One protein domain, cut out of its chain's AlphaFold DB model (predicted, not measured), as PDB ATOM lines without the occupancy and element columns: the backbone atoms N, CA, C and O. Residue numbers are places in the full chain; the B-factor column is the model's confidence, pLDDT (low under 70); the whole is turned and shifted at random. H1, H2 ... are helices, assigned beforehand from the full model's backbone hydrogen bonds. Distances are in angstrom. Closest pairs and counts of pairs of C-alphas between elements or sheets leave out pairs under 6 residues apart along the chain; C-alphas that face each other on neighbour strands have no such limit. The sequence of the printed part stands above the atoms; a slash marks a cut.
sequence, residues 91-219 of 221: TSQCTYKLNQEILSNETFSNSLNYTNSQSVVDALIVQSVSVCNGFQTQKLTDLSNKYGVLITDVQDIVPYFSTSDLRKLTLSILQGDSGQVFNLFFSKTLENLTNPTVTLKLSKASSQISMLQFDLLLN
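This is residues 91 to 219 of the 221 residues of an uncharacterized protein of Caenorhabditis tropicalis (UniProt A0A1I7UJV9). Three helices, H6, H7 and H8, form an up-and-down bundle, and a helical hairpin, H3 and H4, is joined to it by H1, which packs on H3 and H6, and by H5, which packs on H3 and H8. Short H2 makes a corner with H1. The 129 printed residues hold eight named helices, H1 to H8 in chain order, and no named strand: all helix. The whole is compact, radius of gyration of the C-alphas 14.3 A, spanning 46 by 31 by 22 A.

H1, residues 94 to 104, and H2, residues 106 to 111, touch only at the corner, closest C-alphas Ile 102 and Ser 109 at 4.8 A. H3, residues 117 to 131, touches H1 about perpendicular at 81 degrees, closest C-alphas Lys 97 and Val 131 at 6.6 A. H4, residues 134 to 146, forms a hairpin with H3, closest C-alphas Ser 128 and Thr 137 at 5.8 A. H5, residues 148 to 155, touches residues 117 to 118 of H3, closest C-alphas Ser 117 and Gln 155 at 5.5 A. H6, residues 163 to 175, touches H1 with residues 171 to 175 alone, closest C-alphas Thr 95 and Leu 174 at 5.0 A. H7, residues 178 to 191, forms a hairpin with H6, closest C-alphas Leu 169 and Val 181 at 6.0 A. H8, residues 196 to 218, forms a hairpin with H7, a shallow tilt of 1 degree, closest C-alphas Thr 189 and Thr 199 at 5.5 A. H8 touches H5 with residues 201 to 209 alone, closest C-alphas Asp 153 and Ala 205 at 5.5 A. Every O i to N i+4 pair is within hydrogen-bond range in H1, H2 and H4 to H8, and 9 of 11 in H3.

H1 begins at C-alpha 94 (33.067, -0.625, 44.092), and H8 ends at C-alpha 218 (27.119, 0.177, 57.207). H8 is 33.1 A long, H3 20.9 A and H7 20.0 A.

The C-alphas farthest apart, Gly 134 and Thr 194, are 46.6 A apart. The printed part has no cut, no link is long, and no printed residue has pLDDT under 70.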
ATOM      1  N   THR A  91      26.872   5.040  42.758       83.56
ATOM      2  CA  THR A  91      27.653   4.956  41.513       83.56
ATOM      3  C   THR A  91      29.171   4.957  41.717       83.56
ATOM      4  O   THR A  91      29.911   4.508  40.847       83.56
ATOM      5  N   SER A  92      29.646   5.448  42.861       85.12
ATOM      6  CA  SER A  92      31.067   5.454  43.225       85.12
ATOM      7  C   SER A  92      31.499   4.231  44.040       85.12
ATOM      8  O   SER A  92      32.702   3.995  44.166       85.12
ATOM      9  N   GLN A  93      30.540   3.438  44.535       89.19
ATOM     10  CA  GLN A  93      30.785   2.204  45.281       89.19
ATOM     11  C   GLN A  93      31.356   1.131  44.347       89.19
ATOM     12  O   GLN A  93      30.863   0.911  43.238       89.19
ATOM     13  N   CYS A  94      32.413   0.466  44.791       91.69
ATOM     14  CA  CYS A  94      33.067  -0.625  44.092       91.69
ATOM     15  C   CYS A  94      32.111  -1.781  43.784       91.69
ATOM     16  O   CYS A  94      32.108  -2.286  42.662       91.69
ATOM     17  N   THR A  95      31.243  -2.152  44.729       91.81
ATOM     18  CA  THR A  95      30.250  -3.221  44.515       91.81
ATOM     19  C   THR A  95      29.292  -2.887  43.372       91.81
ATOM     20  O   THR A  95      29.006  -3.736  42.525       91.81
ATOM     21  N   TYR A  96      28.865  -1.625  43.269       91.88
ATOM     22  CA  TYR A  96      28.039  -1.153  42.162       91.88
ATOM     23  C   TYR A  96      28.788  -1.195  40.827       91.88
ATOM     24  O   TYR A  96      28.224  -1.650  39.834       91.88
ATOM     25  N   LYS A  97      30.049  -0.749  40.787       93.44
ATOM     26  CA  LYS A  97      30.866  -0.785  39.565       93.44
ATOM     27  C   LYS A  97      31.106  -2.212  39.080       93.44
ATOM     28  O   LYS A  97      30.910  -2.484  37.903       93.44
ATOM     29  N   LEU A  98      31.433  -3.133  39.985       94.88
ATOM     30  CA  LEU A  98      31.559  -4.558  39.670       94.88
ATOM     31  C   LEU A  98      30.246  -5.144  39.150       94.88
ATOM     32  O   LEU A  98      30.245  -5.893  38.179       94.88
ATOM     33  N   ASN A  99      29.114  -4.764  39.742       94.69
ATOM     34  CA  ASN A  99      27.814  -5.153  39.213       94.69
ATOM     35  C   ASN A  99      27.600  -4.635  37.782       94.69
ATOM     36  O   ASN A  99      27.064  -5.369  36.958       94.69
ATOM     37  N   GLN A 100      28.020  -3.404  37.470       94.50
ATOM     38  CA  GLN A 100      27.961  -2.898  36.097       94.50
ATOM     39  C   GLN A 100      28.866  -3.697  35.159       94.50
ATOM     40  O   GLN A 100      28.393  -4.070  34.097       94.50
ATOM     41  N   GLU A 101      30.087  -4.055  35.565       94.75
ATOM     42  CA  GLU A 101      30.972  -4.907  34.754       94.75
ATOM     43  C   GLU A 101      30.312  -6.242  34.390       94.75
ATOM     44  O   GLU A 101      30.343  -6.654  33.237       94.75
ATOM     45  N   ILE A 102      29.635  -6.909  35.329       94.69
ATOM     46  CA  ILE A 102      28.930  -8.170  35.028       94.69
ATOM     47  C   ILE A 102      27.790  -7.964  34.014       94.69
ATOM     48  O   ILE A 102      27.441  -8.891  33.272       94.69
ATOM     49  N   LEU A 103      27.163  -6.785  34.011       94.38
ATOM     50  CA  LEU A 103      26.021  -6.471  33.153       94.38
ATOM     51  C   LEU A 103      26.434  -5.969  31.765       94.38
ATOM     52  O   LEU A 103      25.756  -6.302  30.797       94.38
ATOM     53  N   SER A 104      27.498  -5.173  31.663       94.94
ATOM     54  CA  SER A 104      27.894  -4.481  30.431       94.94
ATOM     55  C   SER A 104      29.088  -5.112  29.714       94.94
ATOM     56  O   SER A 104      29.228  -4.927  28.507       94.94
ATOM     57  N   ASN A 105      29.941  -5.858  30.420       94.62
ATOM     58  CA  ASN A 105      31.133  -6.485  29.858       94.62
ATOM     59  C   ASN A 105      30.894  -7.988  29.660       94.62
ATOM     60  O   ASN A 105      31.093  -8.796  30.567       94.62
ATOM     61  N   GLU A 106      30.470  -8.376  28.453       93.38
ATOM     62  CA  GLU A 106      30.159  -9.776  28.124       93.38
ATOM     63  C   GLU A 106      31.352 -10.715  28.319       93.38
ATOM     64  O   GLU A 106      31.177 -11.844  28.770       93.38
ATOM     65  N   THR A 107      32.570 -10.250  28.028       94.50
ATOM     66  CA  THR A 107      33.783 -11.067  28.185       94.50
ATOM     67  C   THR A 107      34.002 -11.410  29.652       94.50
ATOM     68  O   THR A 107      34.202 -12.576  29.992       94.50
ATOM     69  N   PHE A 108      33.906 -10.408  30.531       94.31
ATOM     70  CA  PHE A 108      34.007 -10.631  31.967       94.31
ATOM     71  C   PHE A 108      32.858 -11.513  32.472       94.31
ATOM     72  O   PHE A 108      33.106 -12.527  33.117       94.31
ATOM     73  N   SER A 109      31.615 -11.192  32.104       92.50
ATOM     74  CA  SER A 109      30.414 -11.943  32.496       92.50
ATOM     75  C   SER A 109      30.500 -13.431  32.138       92.50
ATOM     76  O   SER A 109      30.206 -14.290  32.968       92.50
ATOM     77  N   ASN A 110      30.967 -13.743  30.924       92.44
ATOM     78  CA  ASN A 110      31.111 -15.113  30.433       92.44
ATOM     79  C   ASN A 110      32.313 -15.846  31.045       92.44
ATOM     80  O   ASN A 110      32.339 -17.075  31.038       92.44
ATOM     81  N   SER A 111      33.300 -15.120  31.581       94.19
ATOM     82  CA  SER A 111      34.433 -15.731  32.285       94.19
ATOM     83  C   SER A 111      34.073 -16.239  33.688       94.19
ATOM     84  O   SER A 111      34.799 -17.058  34.250       94.19
ATOM     85  N   LEU A 112      32.953 -15.778  34.261       94.00
ATOM     86  CA  LEU A 112      32.542 -16.134  35.616       94.00
ATOM     87  C   LEU A 112      31.966 -17.551  35.678       94.00
ATOM     88  O   LEU A 112      30.891 -17.842  35.151       94.00
ATOM     89  N   ASN A 113      32.643 -18.431  36.416       95.12
ATOM     90  CA  ASN A 113      32.122 -19.757  36.716       95.12
ATOM     91  C   ASN A 113      31.201 -19.719  37.942       95.12
ATOM     92  O   ASN A 113      31.623 -20.026  39.053       95.12
ATOM     93  N   TYR A 114      29.919 -19.408  37.733       93.56
ATOM     94  CA  TYR A 114      28.924 -19.327  38.813       93.56
ATOM     95  C   TYR A 114      28.725 -20.622  39.615       93.56
ATOM     96  O   TYR A 114      28.160 -20.568  40.701       93.56
ATOM     97  N   THR A 115      29.187 -21.774  39.118       94.44
ATOM     98  CA  THR A 115      29.129 -23.047  39.863       94.44
ATOM     99  C   THR A 115      30.271 -23.217  40.872       94.44
ATOM    100  O   THR A 115      30.258 -24.148  41.679       94.44
ATOM    101  N   ASN A 116      31.251 -22.312  40.850       95.94
ATOM    102  CA  ASN A 116      32.348 -22.259  41.801       95.94
ATOM    103  C   ASN A 116      32.362 -20.889  42.495       95.94
ATOM    104  O   ASN A 116      32.842 -19.900  41.940       95.94
ATOM    105  N   SER A 117      31.850 -20.844  43.725       93.88
ATOM    106  CA  SER A 117      31.703 -19.609  44.503       93.88
ATOM    107  C   SER A 117      33.038 -18.895  44.715       93.88
ATOM    108  O   SER A 117      33.102 -17.673  44.591       93.88
ATOM    109  N   GLN A 118      34.112 -19.647  44.985       94.50
ATOM    110  CA  GLN A 118      35.449 -19.084  45.185       94.50
ATOM    111  C   GLN A 118      35.959 -18.433  43.898       94.50
ATOM    112  O   GLN A 118      36.383 -17.283  43.915       94.50
ATOM    113  N   SER A 119      35.824 -19.126  42.764       95.38
ATOM    114  CA  SER A 119      36.249 -18.608  41.462       95.38
ATOM    115  C   SER A 119      35.537 -17.308  41.086       95.38
ATOM    116  O   SER A 119      36.159 -16.438  40.479       95.38
ATOM    117  N   VAL A 120      34.250 -17.160  41.425       95.88
ATOM    118  CA  VAL A 120      33.514 -15.907  41.190       95.88
ATOM    119  C   VAL A 120      34.066 -14.785  42.062       95.88
ATOM    120  O   VAL A 120      34.294 -13.686  41.562       95.88
ATOM    121  N   VAL A 121      34.291 -15.045  43.352       95.44
ATOM    122  CA  VAL A 121      34.833 -14.044  44.282       95.44
ATOM    123  C   VAL A 121      36.230 -13.600  43.852       95.44
ATOM    124  O   VAL A 121      36.474 -12.398  43.752       95.44
ATOM    125  N   ASP A 122      37.110 -14.539  43.506       95.81
ATOM    126  CA  ASP A 122      38.466 -14.244  43.039       95.81
ATOM    127  C   ASP A 122      38.441 -13.395  41.762       95.81
ATOM    128  O   ASP A 122      39.137 -12.384  41.664       95.81
ATOM    129  N   ALA A 123      37.582 -13.750  40.800       95.19
ATOM    130  CA  ALA A 123      37.421 -12.987  39.568       95.19
ATOM    131  C   ALA A 123      36.908 -11.559  39.827       95.19
ATOM    132  O   ALA A 123      37.378 -10.614  39.193       95.19
ATOM    133  N   LEU A 124      35.988 -11.373  40.779       94.94
ATOM    134  CA  LEU A 124      35.507 -10.046  41.176       94.94
ATOM    135  C   LEU A 124      36.603  -9.212  41.846       94.94
ATOM    136  O   LEU A 124      36.712  -8.019  41.561       94.94
ATOM    137  N   ILE A 125      37.432  -9.820  42.697       95.62
ATOM    138  CA  ILE A 125      38.570  -9.141  43.330       95.62
ATOM    139  C   ILE A 125      39.589  -8.715  42.269       95.62
ATOM    140  O   ILE A 125      40.004  -7.555  42.265       95.62
ATOM    141  N   VAL A 126      39.932  -9.599  41.329       95.56
ATOM    142  CA  VAL A 126      40.842  -9.282  40.216       95.56
ATOM    143  C   VAL A 126      40.280  -8.149  39.360       95.56
ATOM    144  O   VAL A 126      40.979  -7.166  39.111       95.56
ATOM    145  N   GLN A 127      39.003  -8.227  38.972       95.38
ATOM    146  CA  GLN A 127      38.361  -7.176  38.182       95.38
ATOM    147  C   GLN A 127      38.324  -5.844  38.941       95.38
ATOM    148  O   GLN A 127      38.509  -4.787  38.332       95.38
ATOM    149  N   SER A 128      38.164  -5.873  40.270       93.50
ATOM    150  CA  SER A 128      38.098  -4.666  41.100       93.50
ATOM    151  C   SER A 128      39.340  -3.782  40.984       93.50
ATOM    152  O   SER A 128      39.203  -2.566  41.059       93.50
ATOM    153  N   VAL A 129      40.522  -4.354  40.723       94.50
ATOM    154  CA  VAL A 129      41.777  -3.599  40.543       94.50
ATOM    155  C   VAL A 129      41.673  -2.602  39.382       94.50
ATOM    156  O   VAL A 129      42.298  -1.544  39.412       94.50
ATOM    157  N   SER A 130      40.873  -2.927  38.363       93.25
ATOM    158  CA  SER A 130      40.697  -2.089  37.173       93.25
ATOM    159  C   SER A 130      39.567  -1.058  37.294       93.25
ATOM    160  O   SER A 130      39.613  -0.026  36.627       93.25
ATOM    161  N   VAL A 131      38.562  -1.307  38.146       93.12
ATOM    162  CA  VAL A 131      37.334  -0.485  38.216       93.12
ATOM    163  C   VAL A 131      37.163   0.284  39.530       93.12
ATOM    164  O   VAL A 131      36.446   1.292  39.593       93.12
ATOM    165  N   CYS A 132      37.841  -0.148  40.588       92.94
ATOM    166  CA  CYS A 132      37.807   0.451  41.915       92.94
ATOM    167  C   CYS A 132      39.146   1.116  42.250       92.94
ATOM    168  O   CYS A 132      40.159   0.890  41.593       92.94
ATOM    169  N   ASN A 133      39.161   1.979  43.270       92.25
ATOM    170  CA  ASN A 133      40.433   2.478  43.794       92.25
ATOM    171  C   ASN A 133      41.088   1.435  44.723       92.25
ATOM    172  O   ASN A 133      40.407   0.565  45.265       92.25
ATOM    173  N   GLY A 134      42.400   1.550  44.957       90.44
ATOM    174  CA  GLY A 134      43.151   0.555  45.736       90.44
ATOM    175  C   GLY A 134      42.620   0.327  47.157       90.44
ATOM    176  O   GLY A 134      42.623  -0.800  47.640       90.44
ATOM    177  N   PHE A 135      42.085   1.364  47.810       91.56
ATOM    178  CA  PHE A 135      41.471   1.231  49.134       91.56
ATOM    179  C   PHE A 135      40.151   0.445  49.090       91.56
ATOM    180  O   PHE A 135      39.895  -0.383  49.960       91.56
ATOM    181  N   GLN A 136      39.324   0.668  48.066       90.56
ATOM    182  CA  GLN A 136      38.096  -0.095  47.838       90.56
ATOM    183  C   GLN A 136      38.393  -1.566  47.532       90.56
ATOM    184  O   GLN A 136      37.755  -2.448  48.101       90.56
ATOM    185  N   THR A 137      39.390  -1.840  46.687       91.19
ATOM    186  CA  THR A 137      39.839  -3.208  46.393       91.19
ATOM    187  C   THR A 137      40.355  -3.916  47.641       91.19
ATOM    188  O   THR A 137      40.002  -5.072  47.876       91.19
ATOM    189  N   GLN A 138      41.131  -3.226  48.485       91.31
ATOM    190  CA  GLN A 138      41.593  -3.806  49.745       91.31
ATOM    191  C   GLN A 138      40.417  -4.140  50.664       91.31
ATOM    192  O   GLN A 138      40.321  -5.263  51.145       91.31
ATOM    193  N   LYS A 139      39.465  -3.215  50.834       92.06
ATOM    194  CA  LYS A 139      38.249  -3.469  51.618       92.06
ATOM    195  C   LYS A 139      37.436  -4.648  51.090       92.06
ATOM    196  O   LYS A 139      36.936  -5.437  51.885       92.06
ATOM    197  N   LEU A 140      37.294  -4.772  49.771       91.81
ATOM    198  CA  LEU A 140      36.605  -5.905  49.151       91.81
ATOM    199  C   LEU A 140      37.336  -7.224  49.436       91.81
ATOM    200  O   LEU A 140      36.699  -8.223  49.760       91.81
ATOM    201  N   THR A 141      38.668  -7.207  49.369       92.00
ATOM    202  CA  THR A 141      39.520  -8.360  49.690       92.00
ATOM    203  C   THR A 141      39.371  -8.752  51.161       92.00
ATOM    204  O   THR A 141      39.093  -9.911  51.465       92.00
ATOM    205  N   ASP A 142      39.453  -7.790  52.079       92.69
ATOM    206  CA  ASP A 142      39.271  -8.016  53.516       92.69
ATOM    207  C   ASP A 142      37.872  -8.567  53.824       92.69
ATOM    208  O   ASP A 142      37.725  -9.484  54.635       92.69
ATOM    209  N   LEU A 143      36.843  -8.060  53.136       91.81
ATOM    210  CA  LEU A 143      35.476  -8.557  53.256       91.81
ATOM    211  C   LEU A 143      35.356 -10.003  52.755       91.81
ATOM    212  O   LEU A 143      34.727 -10.822  53.421       91.81
ATOM    213  N   SER A 144      35.993 -10.340  51.629       91.94
ATOM    214  CA  SER A 144      36.005 -11.715  51.111       91.94
ATOM    215  C   SER A 144      36.642 -12.694  52.100       91.94
ATOM    216  O   SER A 144      36.093 -13.766  52.344       91.94
ATOM    217  N   ASN A 145      37.726 -12.278  52.762       92.25
ATOM    218  CA  ASN A 145      38.402 -13.071  53.783       92.25
ATOM    219  C   ASN A 145      37.529 -13.228  55.034       92.25
ATOM    220  O   ASN A 145      37.381 -14.333  55.556       92.25
ATOM    221  N   LYS A 146      36.892 -12.138  55.491       91.75
ATOM    222  CA  LYS A 146      35.963 -12.154  56.631       91.75
ATOM    223  C   LYS A 146      34.803 -13.129  56.409       91.75
ATOM    224  O   LYS A 146      34.391 -13.814  57.342       91.75
ATOM    225  N   TYR A 147      34.296 -13.201  55.182       91.62
ATOM    226  CA  TYR A 147      33.176 -14.055  54.792       91.62
ATOM    227  C   TYR A 147      33.617 -15.336  54.058       91.62
ATOM    228  O   TYR A 147      32.813 -15.947  53.361       91.62
ATOM    229  N   GLY A 148      34.851 -15.816  54.249       90.12
ATOM    230  CA  GLY A 148      35.329 -17.048  53.598       90.12
ATOM    231  C   GLY A 148      34.479 -18.292  53.915       90.12
ATOM    232  O   GLY A 148      34.252 -19.142  53.053       90.12
ATOM    233  N   VAL A 149      33.914 -18.368  55.127       93.00
ATOM    234  CA  VAL A 149      32.951 -19.425  55.501       93.00
ATOM    235  C   VAL A 149      31.676 -19.339  54.661       93.00
ATOM    236  O   VAL A 149      31.190 -20.367  54.196       93.00
ATOM    237  N   LEU A 150      31.175 -18.128  54.393       92.94
ATOM    238  CA  LEU A 150      30.003 -17.926  53.543       92.94
ATOM    239  C   LEU A 150      30.263 -18.432  52.121       92.94
ATOM    240  O   LEU A 150      29.375 -19.037  51.534       92.94
ATOM    241  N   ILE A 151      31.466 -18.236  51.574       91.06
ATOM    242  CA  ILE A 151      31.822 -18.756  50.241       91.06
ATOM    243  C   ILE A 151      31.656 -20.283  50.208       91.06
ATOM    244  O   ILE A 151      31.076 -20.824  49.265       91.06
ATOM    245  N   THR A 152      32.096 -20.961  51.271       93.31
ATOM    246  CA  THR A 152      31.953 -22.417  51.426       93.31
ATOM    247  C   THR A 152      30.487 -22.823  51.594       93.31
ATOM    248  O   THR A 152      30.015 -23.731  50.916       93.31
ATOM    249  N   ASP A 153      29.726 -22.113  52.429       93.19
ATOM    250  CA  ASP A 153      28.303 -22.398  52.642       93.19
ATOM    251  C   ASP A 153      27.455 -22.147  51.385       93.19
ATOM    252  O   ASP A 153      26.487 -22.865  51.138       93.19
ATOM    253  N   VAL A 154      27.828 -21.166  50.555       94.12
ATOM    254  CA  VAL A 154      27.215 -20.947  49.238       94.12
ATOM    255  C   VAL A 154      27.606 -22.068  48.279       94.12
ATOM    256  O   VAL A 154      26.744 -22.575  47.564       94.12
ATOM    257  N   GLN A 155      28.869 -22.507  48.274       95.44
ATOM    258  CA  GLN A 155      29.315 -23.631  47.440       95.44
ATOM    259  C   GLN A 155      28.509 -24.911  47.716       95.44
ATOM    260  O   GLN A 155      28.147 -25.630  46.786       95.44
ATOM    261  N   ASP A 156      28.176 -25.153  48.980       94.00
ATOM    262  CA  ASP A 156      27.387 -26.294  49.447       94.00
ATOM    263  C   ASP A 156      25.942 -26.318  48.923       94.00
ATOM    264  O   ASP A 156      25.313 -27.381  48.880       94.00
ATOM    265  N   ILE A 157      25.411 -25.154  48.541       94.44
ATOM    266  CA  ILE A 157      24.046 -25.012  48.025       94.44
ATOM    267  C   ILE A 157      23.987 -24.765  46.519       94.44
ATOM    268  O   ILE A 157      22.901 -24.869  45.956       94.44
ATOM    269  N   VAL A 158      25.119 -24.499  45.852       95.88
ATOM    270  CA  VAL A 158      25.203 -24.326  44.389       95.88
ATOM    271  C   VAL A 158      24.399 -25.381  43.611       95.88
ATOM    272  O   VAL A 158      23.668 -24.977  42.708       95.88
ATOM    273  N   PRO A 159      24.445 -26.692  43.945       96.00
ATOM    274  CA  PRO A 159      23.710 -27.712  43.192       96.00
ATOM    275  C   PRO A 159      22.184 -27.530  43.163       96.00
ATOM    276  O   PRO A 159      21.523 -28.104  42.300       96.00
ATOM    277  N   TYR A 160      21.613 -26.746  44.083       94.12
ATOM    278  CA  TYR A 160      20.168 -26.488  44.164       94.12
ATOM    279  C   TYR A 160      19.730 -25.246  43.377       94.12
ATOM    280  O   TYR A 160      18.539 -24.935  43.324       94.12
ATOM    281  N   PHE A 161      20.671 -24.523  42.768       94.69
ATOM    282  CA  PHE A 161      20.399 -23.329  41.975       94.69
ATOM    283  C   PHE A 161      20.783 -23.548  40.514       94.69
ATOM    284  O   PHE A 161      21.776 -24.198  40.191       94.69
ATOM    285  N   SER A 162      20.012 -22.949  39.607       95.75
ATOM    286  CA  SER A 162      20.438 -22.843  38.214       95.75
ATOM    287  C   SER A 162      21.565 -21.812  38.078       95.75
ATOM    288  O   SER A 162      21.661 -20.874  38.871       95.75
ATOM    289  N   THR A 163      22.379 -21.901  37.022       93.19
ATOM    290  CA  THR A 163      23.396 -20.877  36.711       93.19
ATOM    291  C   THR A 163      22.789 -19.473  36.595       93.19
ATOM    292  O   THR A 163      23.398 -18.496  37.023       93.19
ATOM    293  N   SER A 164      21.563 -19.363  36.067       94.62
ATOM    294  CA  SER A 164      20.819 -18.098  36.012       94.62
ATOM    295  C   SER A 164      20.500 -17.564  37.412       94.62
ATOM    296  O   SER A 164      20.658 -16.371  37.661       94.62
ATOM    297  N   ASP A 165      20.063 -18.426  38.330       95.56
ATOM    298  CA  ASP A 165      19.747 -18.016  39.702       95.56
ATOM    299  C   ASP A 165      21.006 -17.634  40.480       95.56
ATOM    300  O   ASP A 165      20.987 -16.643  41.202       95.56
ATOM    301  N   LEU A 166      22.113 -18.354  40.276       95.81
ATOM    302  CA  LEU A 166      23.415 -18.019  40.859       95.81
ATOM    303  C   LEU A 166      23.918 -16.666  40.346       95.81
ATOM    304  O   LEU A 166      24.331 -15.823  41.139       95.81
ATOM    305  N   ARG A 167      23.792 -16.399  39.040       95.44
ATOM    306  CA  ARG A 167      24.105 -15.083  38.468       95.44
ATOM    307  C   ARG A 167      23.240 -13.980  39.076       95.44
ATOM    308  O   ARG A 167      23.766 -12.934  39.455       95.44
ATOM    309  N   LYS A 168      21.925 -14.199  39.185       95.69
ATOM    310  CA  LYS A 168      21.010 -13.248  39.839       95.69
ATOM    311  C   LYS A 168      21.405 -13.021  41.292       95.69
ATOM    312  O   LYS A 168      21.462 -11.873  41.710       95.69
ATOM    313  N   LEU A 169      21.743 -14.078  42.027       95.38
ATOM    314  CA  LEU A 169      22.199 -13.989  43.408       95.38
ATOM    315  C   LEU A 169      23.454 -13.116  43.526       95.38
ATOM    316  O   LEU A 169      23.469 -12.195  44.340       95.38
ATOM    317  N   THR A 170      24.472 -13.340  42.688       95.25
ATOM    318  CA  THR A 170      25.687 -12.509  42.656       95.25
ATOM    319  C   THR A 170      25.352 -11.036  42.414       95.25
ATOM    320  O   THR A 170      25.812 -10.170  43.160       95.25
ATOM    321  N   LEU A 171      24.516 -10.741  41.413       94.50
ATOM    322  CA  LEU A 171      24.093  -9.372  41.098       94.50
ATOM    323  C   LEU A 171      23.318  -8.737  42.262       94.50
ATOM    324  O   LEU A 171      23.580  -7.593  42.627       94.50
ATOM    325  N   SER A 172      22.403  -9.475  42.891       93.44
ATOM    326  CA  SER A 172      21.621  -8.992  44.033       93.44
ATOM    327  C   SER A 172      22.485  -8.714  45.260       93.44
ATOM    328  O   SER A 172      22.261  -7.714  45.940       93.44
ATOM    329  N   ILE A 173      23.505  -9.533  45.527       92.25
ATOM    330  CA  ILE A 173      24.464  -9.283  46.613       92.25
ATOM    331  C   ILE A 173      25.246  -7.995  46.341       92.25
ATOM    332  O   ILE A 173      25.272  -7.116  47.200       92.25
ATOM    333  N   LEU A 174      25.816  -7.837  45.140       91.69
ATOM    334  CA  LEU A 174      26.581  -6.638  44.775       91.69
ATOM    335  C   LEU A 174      25.725  -5.367  44.774       91.69
ATOM    336  O   LEU A 174      26.204  -4.282  45.095       91.69
ATOM    337  N   GLN A 175      24.444  -5.491  44.436       89.00
ATOM    338  CA  GLN A 175      23.494  -4.388  44.498       89.00
ATOM    339  C   GLN A 175      22.995  -4.103  45.919       89.00
ATOM    340  O   GLN A 175      22.443  -3.024  46.135       89.00
ATOM    341  N   GLY A 176      23.162  -5.019  46.873       86.38
ATOM    342  CA  GLY A 176      22.510  -4.927  48.179       86.38
ATOM    343  C   GLY A 176      20.988  -5.109  48.103       86.38
ATOM    344  O   GLY A 176      20.263  -4.570  48.935       86.38
ATOM    345  N   ASP A 177      20.485  -5.833  47.100       88.56
ATOM    346  CA  ASP A 177      19.065  -6.165  46.961       88.56
ATOM    347  C   ASP A 177      18.710  -7.363  47.852       88.56
ATOM    348  O   ASP A 177      18.710  -8.523  47.432       88.56
ATOM    349  N   SER A 178      18.446  -7.081  49.126       87.56
ATOM    350  CA  SER A 178      18.059  -8.092  50.115       87.56
ATOM    351  C   SER A 178      16.722  -8.765  49.799       87.56
ATOM    352  O   SER A 178      16.544  -9.937  50.126       87.56
ATOM    353  N   GLY A 179      15.806  -8.075  49.111       87.75
ATOM    354  CA  GLY A 179      14.520  -8.640  48.702       87.75
ATOM    355  C   GLY A 179      14.691  -9.750  47.669       87.75
ATOM    356  O   GLY A 179      14.132 -10.836  47.818       87.75
ATOM    357  N   GLN A 180      15.515  -9.515  46.647       90.69
ATOM    358  CA  GLN A 180      15.790 -10.520  45.623       90.69
ATOM    359  C   GLN A 180      16.596 -11.703  46.172       90.69
ATOM    360  O   GLN A 180      16.286 -12.845  45.824       90.69
ATOM    361  N   VAL A 181      17.571 -11.452  47.058       91.12
ATOM    362  CA  VAL A 181      18.294 -12.518  47.778       91.12
ATOM    363  C   VAL A 181      17.315 -13.373  48.579       91.12
ATOM    364  O   VAL A 181      17.302 -14.593  48.424       91.12
ATOM    365  N   PHE A 182      16.458 -12.747  49.390       89.75
ATOM    366  CA  PHE A 182      15.454 -13.457  50.179       89.75
ATOM    367  C   PHE A 182      14.551 -14.319  49.294       89.75
ATOM    368  O   PHE A 182      14.396 -15.506  49.563       89.75
ATOM    369  N   ASN A 183      14.016 -13.759  48.208       89.50
ATOM    370  CA  ASN A 183      13.120 -14.481  47.305       89.50
ATOM    371  C   ASN A 183      13.774 -15.732  46.699       89.50
ATOM    372  O   ASN A 183      13.131 -16.779  46.620       89.50
ATOM    373  N   LEU A 184      15.049 -15.645  46.303       92.12
ATOM    374  CA  LEU A 184      15.790 -16.786  45.756       92.12
ATOM    375  C   LEU A 184      15.941 -17.906  46.794       92.12
ATOM    376  O   LEU A 184      15.616 -19.061  46.515       92.12
ATOM    377  N   PHE A 185      16.382 -17.565  48.005       92.00
ATOM    378  CA  PHE A 185      16.573 -18.538  49.082       92.00
ATOM    379  C   PHE A 185      15.262 -19.125  49.592       92.00
ATOM    380  O   PHE A 185      15.178 -20.331  49.837       92.00
ATOM    381  N   PHE A 186      14.231 -18.297  49.724       88.12
ATOM    382  CA  PHE A 186      12.908 -18.729  50.143       88.12
ATOM    383  C   PHE A 186      12.307 -19.713  49.133       88.12
ATOM    384  O   PHE A 186      11.863 -20.786  49.534       88.12
ATOM    385  N   SER A 187      12.389 -19.417  47.828       90.88
ATOM    386  CA  SER A 187      11.938 -20.340  46.773       90.88
ATOM    387  C   SER A 187      12.636 -21.695  46.874       90.88
ATOM    388  O   SER A 187      11.971 -22.728  46.915       90.88
ATOM    389  N   LYS A 188      13.972 -21.715  46.995       90.94
ATOM    390  CA  LYS A 188      14.727 -22.977  47.100       90.94
ATOM    391  C   LYS A 188      14.472 -23.733  48.391       90.94
ATOM    392  O   LYS A 188      14.482 -24.961  48.387       90.94
ATOM    393  N   THR A 189      14.191 -23.017  49.472       88.69
ATOM    394  CA  THR A 189      13.787 -23.630  50.737       88.69
ATOM    395  C   THR A 189      12.432 -24.320  50.592       88.69
ATOM    396  O   THR A 189      12.301 -25.473  50.989       88.69
ATOM    397  N   LEU A 190      11.451 -23.664  49.958       88.88
ATOM    398  CA  LEU A 190      10.138 -24.259  49.695       88.88
ATOM    399  C   LEU A 190      10.225 -25.502  48.796       88.88
ATOM    400  O   LEU A 190       9.560 -26.499  49.066       88.88
ATOM    401  N   GLU A 191      11.077 -25.468  47.770       91.88
ATOM    402  CA  GLU A 191      11.329 -26.612  46.882       91.88
ATOM    403  C   GLU A 191      11.942 -27.824  47.617       91.88
ATOM    404  O   GLU A 191      11.787 -28.954  47.162       91.88
ATOM    405  N   ASN A 192      12.611 -27.611  48.759       90.62
ATOM    406  CA  ASN A 192      13.362 -28.635  49.492       90.62
ATOM    407  C   ASN A 192      12.835 -28.896  50.917       90.62
ATOM    408  O   ASN A 192      13.561 -29.452  51.740       90.62
ATOM    409  N   LEU A 193      11.577 -28.547  51.224       87.25
ATOM    410  CA  LEU A 193      10.992 -28.688  52.573       87.25
ATOM    411  C   LEU A 193      11.063 -30.109  53.144       87.25
ATOM    412  O   LEU A 193      11.161 -30.290  54.355       87.25
ATOM    413  N   THR A 194      11.014 -31.123  52.283       90.56
ATOM    414  CA  THR A 194      11.100 -32.533  52.685       90.56
ATOM    415  C   THR A 194      12.534 -32.986  52.970       90.56
ATOM    416  O   THR A 194      12.732 -34.081  53.491       90.56
ATOM    417  N   ASN A 195      13.536 -32.153  52.667       91.44
ATOM    418  CA  ASN A 195      14.945 -32.408  52.932       91.44
ATOM    419  C   ASN A 195      15.475 -31.436  54.012       91.44
ATOM    420  O   ASN A 195      15.896 -30.313  53.699       91.44
ATOM    421  N   PRO A 196      15.491 -31.853  55.294       88.44
ATOM    422  CA  PRO A 196      15.887 -30.980  56.399       88.44
ATOM    423  C   PRO A 196      17.363 -30.570  56.325       88.44
ATOM    424  O   PRO A 196      17.710 -29.450  56.695       88.44
ATOM    425  N   THR A 197      18.235 -31.434  55.796       93.88
ATOM    426  CA  THR A 197      19.663 -31.136  55.631       93.88
ATOM    427  C   THR A 197      19.883 -30.007  54.628       93.88
ATOM    428  O   THR A 197      20.650 -29.084  54.897       93.88
ATOM    429  N   VAL A 198      19.189 -30.040  53.487       92.06
ATOM    430  CA  VAL A 198      19.292 -28.991  52.458       92.06
ATOM    431  C   VAL A 198      18.686 -27.684  52.946       92.06
ATOM    432  O   VAL A 198      19.311 -26.631  52.818       92.06
ATOM    433  N   THR A 199      17.518 -27.753  53.583       90.06
ATOM    434  CA  THR A 199      16.862 -26.589  54.191       90.06
ATOM    435  C   THR A 199      17.766 -25.895  55.215       90.06
ATOM    436  O   THR A 199      17.884 -24.668  55.210       90.06
ATOM    437  N   LEU A 200      18.480 -26.662  56.049       90.88
ATOM    438  CA  LEU A 200      19.436 -26.111  57.010       90.88
ATOM    439  C   LEU A 200      20.609 -25.400  56.320       90.88
ATOM    440  O   LEU A 200      20.970 -24.293  56.721       90.88
ATOM    441  N   LYS A 201      21.186 -25.998  55.267       92.56
ATOM    442  CA  LYS A 201      22.277 -25.378  54.491       92.56
ATOM    443  C   LYS A 201      21.832 -24.066  53.836       92.56
ATOM    444  O   LYS A 201      22.521 -23.055  53.961       92.56
ATOM    445  N   LEU A 202      20.652 -24.060  53.209       91.06
ATOM    446  CA  LEU A 202      20.050 -22.866  52.607       91.06
ATOM    447  C   LEU A 202      19.828 -21.759  53.646       91.06
ATOM    448  O   LEU A 202      20.202 -20.610  53.414       91.06
ATOM    449  N   SER A 203      19.275 -22.105  54.811       89.38
ATOM    450  CA  SER A 203      19.044 -21.158  55.905       89.38
ATOM    451  C   SER A 203      20.351 -20.556  56.437       89.38
ATOM    452  O   SER A 203      20.457 -19.335  56.586       89.38
ATOM    453  N   LYS A 204      21.378 -21.389  56.649       91.00
ATOM    454  CA  LYS A 204      22.702 -20.950  57.113       91.00
ATOM    455  C   LYS A 204      23.338 -19.952  56.142       91.00
ATOM    456  O   LYS A 204      23.768 -18.878  56.567       91.00
ATOM    457  N   ALA A 205      23.359 -20.279  54.850       90.81
ATOM    458  CA  ALA A 205      23.898 -19.401  53.816       90.81
ATOM    459  C   ALA A 205      23.094 -18.089  53.705       90.81
ATOM    460  O   ALA A 205      23.682 -17.010  53.686       90.81
ATOM    461  N   SER A 206      21.758 -18.152  53.730       91.44
ATOM    462  CA  SER A 206      20.892 -16.962  53.713       91.44
ATOM    463  C   SER A 206      21.155 -16.014  54.890       91.44
ATOM    464  O   SER A 206      21.223 -14.794  54.711       91.44
ATOM    465  N   SER A 207      21.352 -16.566  56.091       89.12
ATOM    466  CA  SER A 207      21.666 -15.783  57.289       89.12
ATOM    467  C   SER A 207      22.997 -15.042  57.141       89.12
ATOM    468  O   SER A 207      23.071 -13.840  57.391       89.12
ATOM    469  N   GLN A 208      24.036 -15.721  56.653       90.56
ATOM    470  CA  GLN A 208      25.343 -15.098  56.445       90.56
ATOM    471  C   GLN A 208      25.342 -14.062  55.316       90.56
ATOM    472  O   GLN A 208      25.986 -13.023  55.456       90.56
ATOM    473  N   ILE A 209      24.578 -14.276  54.239       91.25
ATOM    474  CA  ILE A 209      24.404 -13.252  53.196       91.25
ATOM    475  C   ILE A 209      23.698 -12.022  53.770       91.25
ATOM    476  O   ILE A 209      24.107 -10.903  53.479       91.25
ATOM    477  N   SER A 210      22.693 -12.203  54.628       88.56
ATOM    478  CA  SER A 210      22.044 -11.078  55.314       88.56
ATOM    479  C   SER A 210      23.039 -10.285  56.170       88.56
ATOM    480  O   SER A 210      23.022  -9.054  56.149       88.56
ATOM    481  N   MET A 211      23.950 -10.969  56.874       88.62
ATOM    482  CA  MET A 211      25.025 -10.309  57.628       88.62
ATOM    483  C   MET A 211      25.975  -9.540  56.705       88.62
ATOM    484  O   MET A 211      26.304  -8.396  56.999       88.62
ATOM    485  N   LEU A 212      26.380 -10.133  55.579       89.38
ATOM    486  CA  LEU A 212      27.202  -9.465  54.565       89.38
ATOM    487  C   LEU A 212      26.509  -8.212  54.009       89.38
ATOM    488  O   LEU A 212      27.130  -7.158  53.896       89.38
ATOM    489  N   GLN A 213      25.219  -8.300  53.677       86.56
ATOM    490  CA  GLN A 213      24.445  -7.168  53.164       86.56
ATOM    491  C   GLN A 213      24.309  -6.049  54.202       86.56
ATOM    492  O   GLN A 213      24.366  -4.873  53.846       86.56
ATOM    493  N   PHE A 214      24.170  -6.399  55.481       85.12
ATOM    494  CA  PHE A 214      24.164  -5.427  56.570       85.12
ATOM    495  C   PHE A 214      25.526  -4.740  56.735       85.12
ATOM    496  O   PHE A 214      25.595  -3.517  56.845       85.12
ATOM    497  N   ASP A 215      26.617  -5.500  56.667       85.50
ATOM    498  CA  ASP A 215      27.973  -4.953  56.709       85.50
ATOM    499  C   ASP A 215      28.246  -3.996  55.545       85.50
ATOM    500  O   ASP A 215      28.796  -2.918  55.765       85.50
ATOM    501  N   LEU A 216      27.815  -4.349  54.330       84.81
ATOM    502  CA  LEU A 216      27.915  -3.498  53.139       84.81
ATOM    503  C   LEU A 216      27.048  -2.234  53.234       84.81
ATOM    504  O   LEU A 216      27.406  -1.202  52.669       84.81
ATOM    505  N   LEU A 217      25.924  -2.294  53.955       82.62
ATOM    506  CA  LEU A 217      25.076  -1.131  54.220       82.62
ATOM    507  C   LEU A 217      25.761  -0.142  55.174       82.62
ATOM    508  O   LEU A 217      25.694   1.067  54.956       82.62
ATOM    509  N   LEU A 218      26.410  -0.649  56.226       80.38
ATOM    510  CA  LEU A 218      27.119   0.177  57.207       80.38
ATOM    511  C   LEU A 218      28.475   0.669  56.694       80.38
ATOM    512  O   LEU A 218      28.903   1.774  57.026       80.38
ATOM    513  N   ASN A 219      29.144  -0.150  55.886       81.56
ATOM    514  CA  ASN A 219      30.479   0.093  55.363       81.56
ATOM    515  C   ASN A 219      30.466  -0.038  53.834       81.56
ATOM    516  O   ASN A 219      31.003  -1.014  53.304       81.56
TER     517      ASN A 219